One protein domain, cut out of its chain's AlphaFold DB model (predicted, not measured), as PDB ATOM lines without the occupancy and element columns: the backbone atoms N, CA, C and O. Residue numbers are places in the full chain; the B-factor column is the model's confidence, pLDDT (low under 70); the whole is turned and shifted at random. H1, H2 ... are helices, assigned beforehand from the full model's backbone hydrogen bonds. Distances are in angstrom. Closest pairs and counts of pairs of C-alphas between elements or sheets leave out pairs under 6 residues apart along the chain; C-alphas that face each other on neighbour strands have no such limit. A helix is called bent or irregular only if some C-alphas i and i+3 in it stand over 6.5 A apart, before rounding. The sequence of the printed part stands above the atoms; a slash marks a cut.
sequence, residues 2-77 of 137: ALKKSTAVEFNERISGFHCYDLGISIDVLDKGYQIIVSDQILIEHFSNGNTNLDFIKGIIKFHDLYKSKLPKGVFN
ATOM      1  N   ALA A   2     -24.506  34.797 -13.991       90.62
ATOM      2  CA  ALA A   2     -24.469  33.494 -14.643       90.62
ATOM      3  C   ALA A   2     -24.720  32.400 -13.600       90.62
ATOM      4  O   ALA A   2     -24.311  32.542 -12.449       90.62
ATOM      5  N   LEU A   3     -25.400  31.326 -14.002       92.88
ATOM      6  CA  LEU A   3     -25.682  30.168 -13.157       92.88
ATOM      7  C   LEU A   3     -25.215  28.898 -13.870       92.88
ATOM      8  O   LEU A   3     -25.351  28.769 -15.087       92.88
ATOM      9  N   LYS A   4     -24.697  27.928 -13.111       90.69
ATOM     10  CA  LYS A   4     -24.453  26.584 -13.652       90.69
ATOM     11  C   LYS A   4     -25.796  25.933 -13.980       90.69
ATOM     12  O   LYS A   4     -26.700  25.944 -13.143       90.69
ATOM     13  N   LYS A   5     -25.900  25.285 -15.145       88.50
ATOM     14  CA  LYS A   5     -27.111  24.558 -15.576       88.50
ATOM     15  C   LYS A   5     -27.599  23.545 -14.529       88.50
ATOM     16  O   LYS A   5     -28.797  23.374 -14.350       88.50
ATOM     17  N   SER A   6     -26.676  22.924 -13.794       88.62
ATOM     18  CA  SER A   6     -26.973  21.938 -12.749       88.62
ATOM     19  C   SER A   6     -27.715  22.491 -11.526       88.62
ATOM     20  O   SER A   6     -28.219  21.704 -10.736       88.62
ATOM     21  N   THR A   7     -27.803  23.814 -11.352       89.88
ATOM     22  CA  THR A   7     -28.528  24.416 -10.217       89.88
ATOM     23  C   THR A   7     -30.047  24.247 -10.327       89.88
ATOM     24  O   THR A   7     -30.744  24.256  -9.309       89.88
ATOM     25  N   ALA A   8     -30.577  24.081 -11.549       92.12
ATOM     26  CA  ALA A   8     -32.013  24.000 -11.840       92.12
ATOM     27  C   ALA A   8     -32.839  25.131 -11.182       92.12
ATOM     28  O   ALA A   8     -33.962  24.903 -10.732       92.12
ATOM     29  N   VAL A   9     -32.245  26.316 -10.995       95.12
ATOM     30  CA  VAL A   9     -32.943  27.511 -10.501       95.12
ATOM     31  C   VAL A   9     -33.452  28.285 -11.708       95.12
ATOM     32  O   VAL A   9     -32.699  28.534 -12.648       95.12
ATOM     33  N   GLU A  10     -34.717  28.677 -11.658       94.06
ATOM     34  CA  GLU A  10     -35.396  29.422 -12.714       94.06
ATOM     35  C   GLU A  10     -35.852  30.783 -12.189       94.06
ATOM     36  O   GLU A  10     -35.964  30.998 -10.979       94.06
ATOM     37  N   PHE A  11     -36.108  31.723 -13.099       94.44
ATOM     38  CA  PHE A  11     -36.674  33.009 -12.712       94.44
ATOM     39  C   PHE A  11     -38.103  32.828 -12.207       94.44
ATOM     40  O   PHE A  11     -38.941  32.204 -12.851       94.44
ATOM     41  N   ASN A  12     -38.404  33.441 -11.067       94.69
ATOM     42  CA  ASN A  12     -39.766  33.516 -10.572       94.69
ATOM     43  C   ASN A  12     -40.579  34.490 -11.437       94.69
ATOM     44  O   ASN A  12     -40.499  35.703 -11.242       94.69
ATOM     45  N   GLU A  13     -41.408  33.966 -12.339       94.50
ATOM     46  CA  GLU A  13     -42.245  34.756 -13.260       94.50
ATOM     47  C   GLU A  13     -43.276  35.653 -12.551       94.50
ATOM     48  O   GLU A  13     -43.869  36.556 -13.148       94.50
ATOM     49  N   ARG A  14     -43.476  35.475 -11.237       94.56
ATOM     50  CA  ARG A  14     -44.270  36.409 -10.430       94.56
ATOM     51  C   ARG A  14     -43.539  37.736 -10.234       94.56
ATOM     52  O   ARG A  14     -44.204  38.720  -9.925       94.56
ATOM     53  N   ILE A  15     -42.222  37.820 -10.416       92.62
ATOM     54  CA  ILE A  15     -41.496  39.090 -10.532       92.62
ATOM     55  C   ILE A  15     -41.516  39.499 -12.005       92.62
ATOM     56  O   ILE A  15     -40.864  38.897 -12.846       92.62
ATOM     57  N   SER A  16     -42.294  40.532 -12.312       86.44
ATOM     58  CA  SER A  16     -42.478  41.042 -13.670       86.44
ATOM     59  C   SER A  16     -41.641  42.299 -13.905       86.44
ATOM     60  O   SER A  16     -41.535  43.138 -13.008       86.44
ATOM     61  N   GLY A  17     -41.153  42.484 -15.132       86.69
ATOM     62  CA  GLY A  17     -40.352  43.647 -15.523       86.69
ATOM     63  C   GLY A  17     -38.864  43.484 -15.202       86.69
ATOM     64  O   GLY A  17     -38.377  42.375 -15.011       86.69
ATOM     65  N   PHE A  18     -38.138  44.601 -15.149       88.25
ATOM     66  CA  PHE A  18     -36.669  44.620 -15.064       88.25
ATOM     67  C   PHE A  18     -36.136  44.968 -13.667       88.25
ATOM     68  O   PHE A  18     -35.016  45.455 -13.528       88.25
ATOM     69  N   HIS A  19     -36.936  44.754 -12.621       92.25
ATOM     70  CA  HIS A  19     -36.563  45.084 -11.244       92.25
ATOM     71  C   HIS A  19     -36.677  43.861 -10.335       92.25
ATOM     72  O   HIS A  19     -37.646  43.111 -10.418       92.25
ATOM     73  N   CYS A  20     -35.702  43.694  -9.437       94.81
ATOM     74  CA  CYS A  20     -35.672  42.689  -8.367       94.81
ATOM     75  C   CYS A  20     -35.616  41.212  -8.805       94.81
ATOM     76  O   CYS A  20     -35.633  40.339  -7.935       94.81
ATOM     77  N   TYR A  21     -35.545  40.896 -10.103       94.44
ATOM     78  CA  TYR A  21     -35.410  39.508 -10.574       94.44
ATOM     79  C   TYR A  21     -34.063  38.896 -10.161       94.44
ATOM     80  O   TYR A  21     -33.983  37.714  -9.839       94.44
ATOM     81  N   ASP A  22     -33.022  39.724 -10.129       94.00
ATOM     82  CA  ASP A  22     -31.667  39.428  -9.676       94.00
ATOM     83  C   ASP A  22     -31.621  39.103  -8.178       94.00
ATOM     84  O   ASP A  22     -30.996  38.125  -7.766       94.00
ATOM     85  N   LEU A  23     -32.351  39.861  -7.360       94.75
ATOM     86  CA  LEU A  23     -32.537  39.569  -5.941       94.75
ATOM     87  C   LEU A  23     -33.341  38.282  -5.730       94.75
ATOM     88  O   LEU A  23     -32.971  37.465  -4.888       94.75
ATOM     89  N   GLY A  24     -34.424  38.089  -6.492       95.88
ATOM     90  CA  GLY A  24     -35.278  36.903  -6.401       95.88
ATOM     91  C   GLY A  24     -34.496  35.621  -6.651       95.88
ATOM     92  O   GLY A  24     -34.426  34.756  -5.779       95.88
ATOM     93  N   ILE A  25     -33.819  35.551  -7.798       95.62
ATOM     94  CA  ILE A  25     -33.019  34.379  -8.154       95.62
ATOM     95  C   ILE A  25     -31.826  34.184  -7.212       95.62
ATOM     96  O   ILE A  25     -31.479  33.046  -6.912       95.62
ATOM     97  N   SER A  26     -31.239  35.258  -6.671       95.31
ATOM     98  CA  SER A  26     -30.192  35.148  -5.648       95.31
ATOM     99  C   SER A  26     -30.704  34.438  -4.391       95.31
ATOM    100  O   SER A  26     -30.040  33.544  -3.872       95.31
ATOM    101  N   ILE A  27     -31.906  34.775  -3.911       95.75
ATOM    102  CA  ILE A  27     -32.491  34.080  -2.756       95.75
ATOM    103  C   ILE A  27     -32.764  32.611  -3.086       95.75
ATOM    104  O   ILE A  27     -32.460  31.745  -2.269       95.75
ATOM    105  N   ASP A  28     -33.289  32.321  -4.276       95.38
ATOM    106  CA  ASP A  28     -33.614  30.950  -4.675       95.38
ATOM    107  C   ASP A  28     -32.350  30.080  -4.872       95.38
ATOM    108  O   ASP A  28     -32.351  28.899  -4.524       95.38
ATOM    109  N   VAL A  29     -31.234  30.662  -5.332       95.69
ATOM    110  CA  VAL A  29     -29.907  30.011  -5.361       95.69
ATOM    111  C   VAL A  29     -29.428  29.663  -3.952       95.69
ATOM    112  O   VAL A  29     -28.996  28.531  -3.718       95.69
ATOM    113  N   LEU A  30     -29.530  30.607  -3.011       94.69
ATOM    114  CA  LEU A  30     -29.143  30.379  -1.615       94.69
ATOM    115  C   LEU A  30     -30.028  29.316  -0.946       94.69
ATOM    116  O   LEU A  30     -29.520  28.483  -0.200       94.69
ATOM    117  N   ASP A  31     -31.334  29.302  -1.231       93.88
ATOM    118  CA  ASP A  31     -32.268  28.295  -0.706       93.88
ATOM    119  C   ASP A  31     -31.940  26.875  -1.177       93.88
ATOM    120  O   ASP A  31     -32.196  25.911  -0.459       93.88
ATOM    121  N   LYS A  32     -31.331  26.737  -2.358       94.31
ATOM    122  CA  LYS A  32     -30.823  25.452  -2.851       94.31
ATOM    123  C   LYS A  32     -29.462  25.054  -2.268       94.31
ATOM    124  O   LYS A  32     -28.912  24.031  -2.667       94.31
ATOM    125  N   GLY A  33     -28.912  25.837  -1.340       93.75
ATOM    126  CA  GLY A  33     -27.634  25.553  -0.686       93.75
ATOM    127  C   GLY A  33     -26.407  25.891  -1.535       93.75
ATOM    128  O   GLY A  33     -25.293  25.511  -1.177       93.75
ATOM    129  N   TYR A  34     -26.583  26.603  -2.650       94.75
ATOM    130  CA  TYR A  34     -25.462  27.103  -3.440       94.75
ATOM    131  C   TYR A  34     -24.946  28.433  -2.888       94.75
ATOM    132  O   TYR A  34     -25.638  29.155  -2.173       94.75
ATOM    133  N   GLN A  35     -23.716  28.776  -3.265       93.19
ATOM    134  CA  GLN A  35     -23.080  30.038  -2.907       93.19
ATOM    135  C   GLN A  35     -23.163  31.037  -4.061       93.19
ATOM    136  O   GLN A  35     -23.109  30.665  -5.233       93.19
ATOM    137  N   ILE A  36     -23.247  32.317  -3.707       93.44
ATOM    138  CA  ILE A  36     -23.133  33.435  -4.642       93.44
ATOM    139  C   ILE A  36     -21.743  34.034  -4.471       93.44
ATOM    140  O   ILE A  36     -21.330  34.327  -3.350       93.44
ATOM    141  N   ILE A  37     -21.034  34.215  -5.583       94.25
ATOM    142  CA  ILE A  37     -19.688  34.790  -5.615       94.25
ATOM    143  C   ILE A  37     -19.653  35.982  -6.570       94.25
ATOM    144  O   ILE A  37     -20.385  36.019  -7.560       94.25
ATOM    145  N   VAL A  38     -18.772  36.937  -6.284       93.62
ATOM    146  CA  VAL A  38     -18.386  38.010  -7.206       93.62
ATOM    147  C   VAL A  38     -16.960  37.709  -7.656       93.62
ATOM    148  O   VAL A  38     -16.121  37.374  -6.823       93.62
ATOM    149  N   SER A  39     -16.701  37.775  -8.960       93.62
ATOM    150  CA  SER A  39     -15.381  37.517  -9.538       93.62
ATOM    151  C   SER A  39     -14.920  38.727 -10.336       93.62
ATOM    152  O   SER A  39     -15.707  39.331 -11.060       93.62
ATOM    153  N   ASP A  40     -13.642  39.048 -10.201       95.19
ATOM    154  CA  ASP A  40     -12.911  40.085 -10.930       95.19
ATOM    155  C   ASP A  40     -12.191  39.543 -12.179       95.19
ATOM    156  O   ASP A  40     -11.598  40.307 -12.933       95.19
ATOM    157  N   GLN A  41     -12.285  38.235 -12.445       97.31
ATOM    158  CA  GLN A  41     -11.673  37.599 -13.617       97.31
ATOM    159  C   GLN A  41     -12.371  37.961 -14.934       97.31
ATOM    160  O   GLN A  41     -11.825  37.727 -16.011       97.31
ATOM    161  N   ILE A  42     -13.590  38.501 -14.859       93.88
ATOM    162  CA  ILE A  42     -14.379  38.914 -16.017       93.88
ATOM    163  C   ILE A  42     -14.802  40.365 -15.805       93.88
ATOM    164  O   ILE A  42     -15.610  40.661 -14.924       93.88
ATOM    165  N   LEU A  43     -14.293  41.259 -16.650       94.19
ATOM    166  CA  LEU A  43     -14.721  42.651 -16.686       94.19
ATOM    167  C   LEU A  43     -15.945  42.792 -17.595       94.19
ATOM    168  O   LEU A  43     -15.891  42.466 -18.779       94.19
ATOM    169  N   ILE A  44     -17.046  43.291 -17.035       92.75
ATOM    170  CA  ILE A  44     -18.265  43.624 -17.777       92.75
ATOM    171  C   ILE A  44     -18.645  45.057 -17.429       92.75
ATOM    172  O   ILE A  44     -18.833  45.384 -16.257       92.75
ATOM    173  N   GLU A  45     -18.791  45.898 -18.446       93.69
ATOM    174  CA  GLU A  45     -19.294  47.257 -18.280       93.69
ATOM    175  C   GLU A  45     -20.829  47.266 -18.292       93.69
ATOM    176  O   GLU A  45     -21.470  46.659 -19.154       93.69
ATOM    177  N   HIS A  46     -21.432  47.944 -17.314       91.06
ATOM    178  CA  HIS A  46     -22.879  48.100 -17.212       91.06
ATOM    179  C   HIS A  46     -23.272  49.538 -17.553       91.06
ATOM    180  O   HIS A  46     -23.140  50.441 -16.734       91.06
ATOM    181  N   PHE A  47     -23.797  49.737 -18.762       92.44
ATOM    182  CA  PHE A  47     -24.131  51.064 -19.292       92.44
ATOM    183  C   PHE A  47     -25.415  51.683 -18.721       92.44
ATOM    184  O   PHE A  47     -25.741  52.829 -19.025       92.44
ATOM    185  N   SER A  48     -26.190  50.936 -17.930       88.94
ATOM    186  CA  SER A  48     -27.428  51.448 -17.342       88.94
ATOM    187  C   SER A  48     -27.177  52.022 -15.949       88.94
ATOM    188  O   SER A  48     -26.683  51.340 -15.056       88.94
ATOM    189  N   ASN A  49     -27.612  53.262 -15.729       87.75
ATOM    190  CA  ASN A  49     -27.574  53.899 -14.408       87.75
ATOM    191  C   ASN A  49     -28.678  53.390 -13.462       87.75
ATOM    192  O   ASN A  49     -28.727  53.777 -12.294       87.75
ATOM    193  N   GLY A  50     -29.587  52.543 -13.958       87.56
ATOM    194  CA  GLY A  50     -30.810  52.176 -13.252       87.56
ATOM    195  C   GLY A  50     -31.827  53.322 -13.189       87.56
ATOM    196  O   GLY A  50     -31.555  54.465 -13.554       87.56
ATOM    197  N   ASN A  51     -33.047  53.007 -12.751       89.94
ATOM    198  CA  ASN A  51     -34.114  53.991 -12.571       89.94
ATOM    199  C   ASN A  51     -34.995  53.603 -11.379       89.94
ATOM    200  O   ASN A  51     -35.433  52.459 -11.270       89.94
ATOM    201  N   THR A  52     -35.288  54.566 -10.509       91.75
ATOM    202  CA  THR A  52     -36.167  54.415  -9.344       91.75
ATOM    203  C   THR A  52     -37.576  54.920  -9.657       91.75
ATOM    204  O   THR A  52     -38.144  55.752  -8.949       91.75
ATOM    205  N   ASN A  53     -38.146  54.434 -10.761       93.88
ATOM    206  CA  ASN A  53     -39.481  54.819 -11.211       93.88
ATOM    207  C   ASN A  53     -40.605  54.145 -10.396       93.88
ATOM    208  O   ASN A  53     -40.381  53.396  -9.442       93.88
ATOM    209  N   LEU A  54     -41.855  54.409 -10.778       94.69
ATOM    210  CA  LEU A  54     -43.013  53.785 -10.140       94.69
ATOM    211  C   LEU A  54     -42.993  52.247 -10.244       94.69
ATOM    212  O   LEU A  54     -43.454  51.572  -9.321       94.69
ATOM    213  N   ASP A  55     -42.464  51.688 -11.332       94.12
ATOM    214  CA  ASP A  55     -42.399  50.238 -11.526       94.12
ATOM    215  C   ASP A  55     -41.334  49.593 -10.641       94.12
ATOM    216  O   ASP A  55     -41.585  48.530 -10.079       94.12
ATOM    217  N   PHE A  56     -40.216  50.277 -10.394       94.31
ATOM    218  CA  PHE A  56     -39.240  49.894  -9.376       94.31
ATOM    219  C   PHE A  56     -39.877  49.805  -7.983       94.31
ATOM    220  O   PHE A  56     -39.707  48.809  -7.281       94.31
ATOM    221  N   ILE A  57     -40.688  50.797  -7.596       95.31
ATOM    222  CA  ILE A  57     -41.382  50.799  -6.294       95.31
ATOM    223  C   ILE A  57     -42.352  49.620  -6.188       95.31
ATOM    224  O   ILE A  57     -42.354  48.906  -5.184       95.31
ATOM    225  N   LYS A  58     -43.170  49.397  -7.225       94.06
ATOM    226  CA  LYS A  58     -44.085  48.246  -7.282       94.06
ATOM    227  C   LYS A  58     -43.312  46.926  -7.227       94.06
ATOM    228  O   LYS A  58     -43.732  46.017  -6.511       94.06
ATOM    229  N   GLY A  59     -42.189  46.843  -7.940       94.62
ATOM    230  CA  GLY A  59     -41.288  45.694  -7.976       94.62
ATOM    231  C   GLY A  59     -40.737  45.351  -6.598       94.62
ATOM    232  O   GLY A  59     -40.891  44.215  -6.162       94.62
ATOM    233  N   ILE A  60     -40.210  46.335  -5.863       94.94
ATOM    234  CA  ILE A  60     -39.701  46.135  -4.496       94.94
ATOM    235  C   ILE A  60     -40.797  45.644  -3.554       94.94
ATOM    236  O   ILE A  60     -40.569  44.704  -2.795       94.94
ATOM    237  N   ILE A  61     -41.982  46.264  -3.580       94.69
ATOM    238  CA  ILE A  61     -43.088  45.864  -2.698       94.69
ATOM    239  C   ILE A  61     -43.494  44.418  -2.997       94.69
ATOM    240  O   ILE A  61     -43.612  43.606  -2.080       94.69
ATOM    241  N   LYS A  62     -43.648  44.081  -4.283       95.56
ATOM    242  CA  LYS A  62     -44.005  42.732  -4.731       95.56
ATOM    243  C   LYS A  62     -42.933  41.709  -4.355       95.56
ATOM    244  O   LYS A  62     -43.262  40.649  -3.833       95.56
ATOM    245  N   PHE A  63     -41.664  42.038  -4.577       96.56
ATOM    246  CA  PHE A  63     -40.526  41.221  -4.172       96.56
ATOM    247  C   PHE A  63     -40.538  40.969  -2.662       96.56
ATOM    248  O   PHE A  63     -40.458  39.820  -2.234       96.56
ATOM    249  N   HIS A  64     -40.709  42.017  -1.851       94.81
ATOM    250  CA  HIS A  64     -40.779  41.876  -0.401       94.81
ATOM    251  C   HIS A  64     -41.925  40.947   0.011       94.81
ATOM    252  O   HIS A  64     -41.717  40.043   0.811       94.81
ATOM    253  N   ASP A  65     -43.119  41.104  -0.559       94.94
ATOM    254  CA  ASP A  65     -44.244  40.230  -0.228       94.94
ATOM    255  C   ASP A  65     -44.013  38.760  -0.604       94.94
ATOM    256  O   ASP A  65     -44.442  37.881   0.145       94.94
ATOM    257  N   LEU A  66     -43.311  38.499  -1.711       96.94
ATOM    258  CA  LEU A  66     -42.963  37.151  -2.167       96.94
ATOM    259  C   LEU A  66     -41.853  36.500  -1.327       96.94
ATOM    260  O   LEU A  66     -41.915  35.299  -1.074       96.94
ATOM    261  N   TYR A  67     -40.852  37.271  -0.896       96.56
ATOM    262  CA  TYR A  67     -39.619  36.734  -0.309       96.56
ATOM    263  C   TYR A  67     -39.442  37.032   1.188       96.56
ATOM    264  O   TYR A  67     -38.514  36.505   1.796       96.56
ATOM    265  N   LYS A  68     -40.318  37.817   1.834       94.62
ATOM    266  CA  LYS A  68     -40.178  38.203   3.257       94.62
ATOM    267  C   LYS A  68     -40.015  37.035   4.228       94.62
ATOM    268  O   LYS A  68     -39.309  37.195   5.212       94.62
ATOM    269  N   SER A  69     -40.626  35.878   3.965       95.38
ATOM    270  CA  SER A  69     -40.480  34.680   4.812       95.38
ATOM    271  C   SER A  69     -39.095  34.038   4.719       95.38
ATOM    272  O   SER A  69     -38.708  33.287   5.607       95.38
ATOM    273  N   LYS A  70     -38.351  34.334   3.650       94.12
ATOM    274  CA  LYS A  70     -36.997  33.841   3.390       94.12
ATOM    275  C   LYS A  70     -35.918  34.836   3.836       94.12
ATOM    276  O   LYS A  70     -34.737  34.509   3.783       94.12
ATOM    277  N   LEU A  71     -36.300  36.050   4.237       91.50
ATOM    278  CA  LEU A  71     -35.393  37.123   4.652       91.50
ATOM    279  C   LEU A  71     -35.301  37.214   6.190       91.50
ATOM    280  O   LEU A  71     -36.290  36.940   6.868       91.50
ATOM    281  N   PRO A  72     -34.165  37.679   6.753       90.38
ATOM    282  CA  PRO A  72     -32.919  38.068   6.080       90.38
ATOM    283  C   PRO A  72     -32.014  36.864   5.746       90.38
ATOM    284  O   PRO A  72     -32.011  35.867   6.459       90.38
ATOM    285  N   LYS A  73     -31.202  36.976   4.681       85.81
ATOM    286  CA  LYS A  73     -30.276  35.914   4.221       85.81
ATOM    287  C   LYS A  73     -28.795  36.116   4.583       85.81
ATOM    288  O   LYS A  73     -27.980  35.271   4.236       85.81
ATOM    289  N   GLY A  74     -28.427  37.202   5.264       76.69
ATOM    290  CA  GLY A  74     -27.009  37.477   5.557       76.69
ATOM    291  C   GLY A  74     -26.700  38.645   6.496       76.69
ATOM    292  O   GLY A  74     -25.552  38.807   6.890       76.69
ATOM    293  N   VAL A  75     -27.697  39.441   6.898       73.44
ATOM    294  CA  VAL A  75     -27.529  40.494   7.911       73.44
ATOM    295  C   VAL A  75     -28.421  40.162   9.099       73.44
ATOM    296  O   VAL A  75     -29.642  40.291   9.023       73.44
ATOM    297  N   PHE A  76     -27.804  39.713  10.190       76.00
ATOM    298  CA  PHE A  76     -28.512  39.375  11.430       76.00
ATOM    299  C   PHE A  76     -28.472  40.521  12.450       76.00
ATOM    300  O   PHE A  76     -29.403  40.684  13.237       76.00
ATOM    301  N   ASN A  77     -27.452  41.380  12.373       82.69
ATOM    302  CA  ASN A  77     -27.330  42.561  13.220       82.69
ATOM    303  C   ASN A  77     -28.128  43.721  12.625       82.69
ATOM    304  O   ASN A  77     -27.652  44.449  11.754       82.69
TER     305      ASN A  77
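AT A GLANCE: This is residues 2 to 77 of the 137 residues of an uncharacterized protein of Flavobacterium johnsoniae (UniProt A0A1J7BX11). Little regular structure is here: two helices, H1 and H2, run the same way and sit partly side by side, joined by a wide loop whose residues 37 to 49 stick out. Residues 2 to 20, with no named element, pass along one side of the helices, and residues 71 to 77 form a tail. The printed part has 76 residues, 28 in the named helices, and no named strand; its class is all helix. It is only just loose, close to compact, with a radius of gyration of 13.9 A and spans of 35 by 33 by 30 A.

HOW THE PARTS SIT: Look first at H1, residues 21 to 31, then at H2, residues 54 to 70. They touch, H2 with residues 63 to 70 alone; the closest C-alphas, of Gly 24 and Phe 63, are 7.2 A apart. They run the same way at a shallow tilt of 7 degrees. Every O i to N i+4 pair is within hydrogen-bond range in H1, and 11 of 13 in H2.

IN THESE COORDINATES: Find C-alpha 21 at (-35.410, 39.508, -10.574); H1 runs 15.3 A from there. H2 runs 24.8 A to C-alpha 70 at (-36.997, 33.841, 3.390), with a kink of 34 degrees near residue 64; it is irregular, with C-alphas 66 and 69 7.8 A apart.

THE WHOLE: The C-alphas farthest apart, of Ser 6 and Leu 54, are 35.8 A apart. The link from H1 to H2, 22 residues, is long. The printed part has no cut, and no printed residue is under 70 in pLDDT.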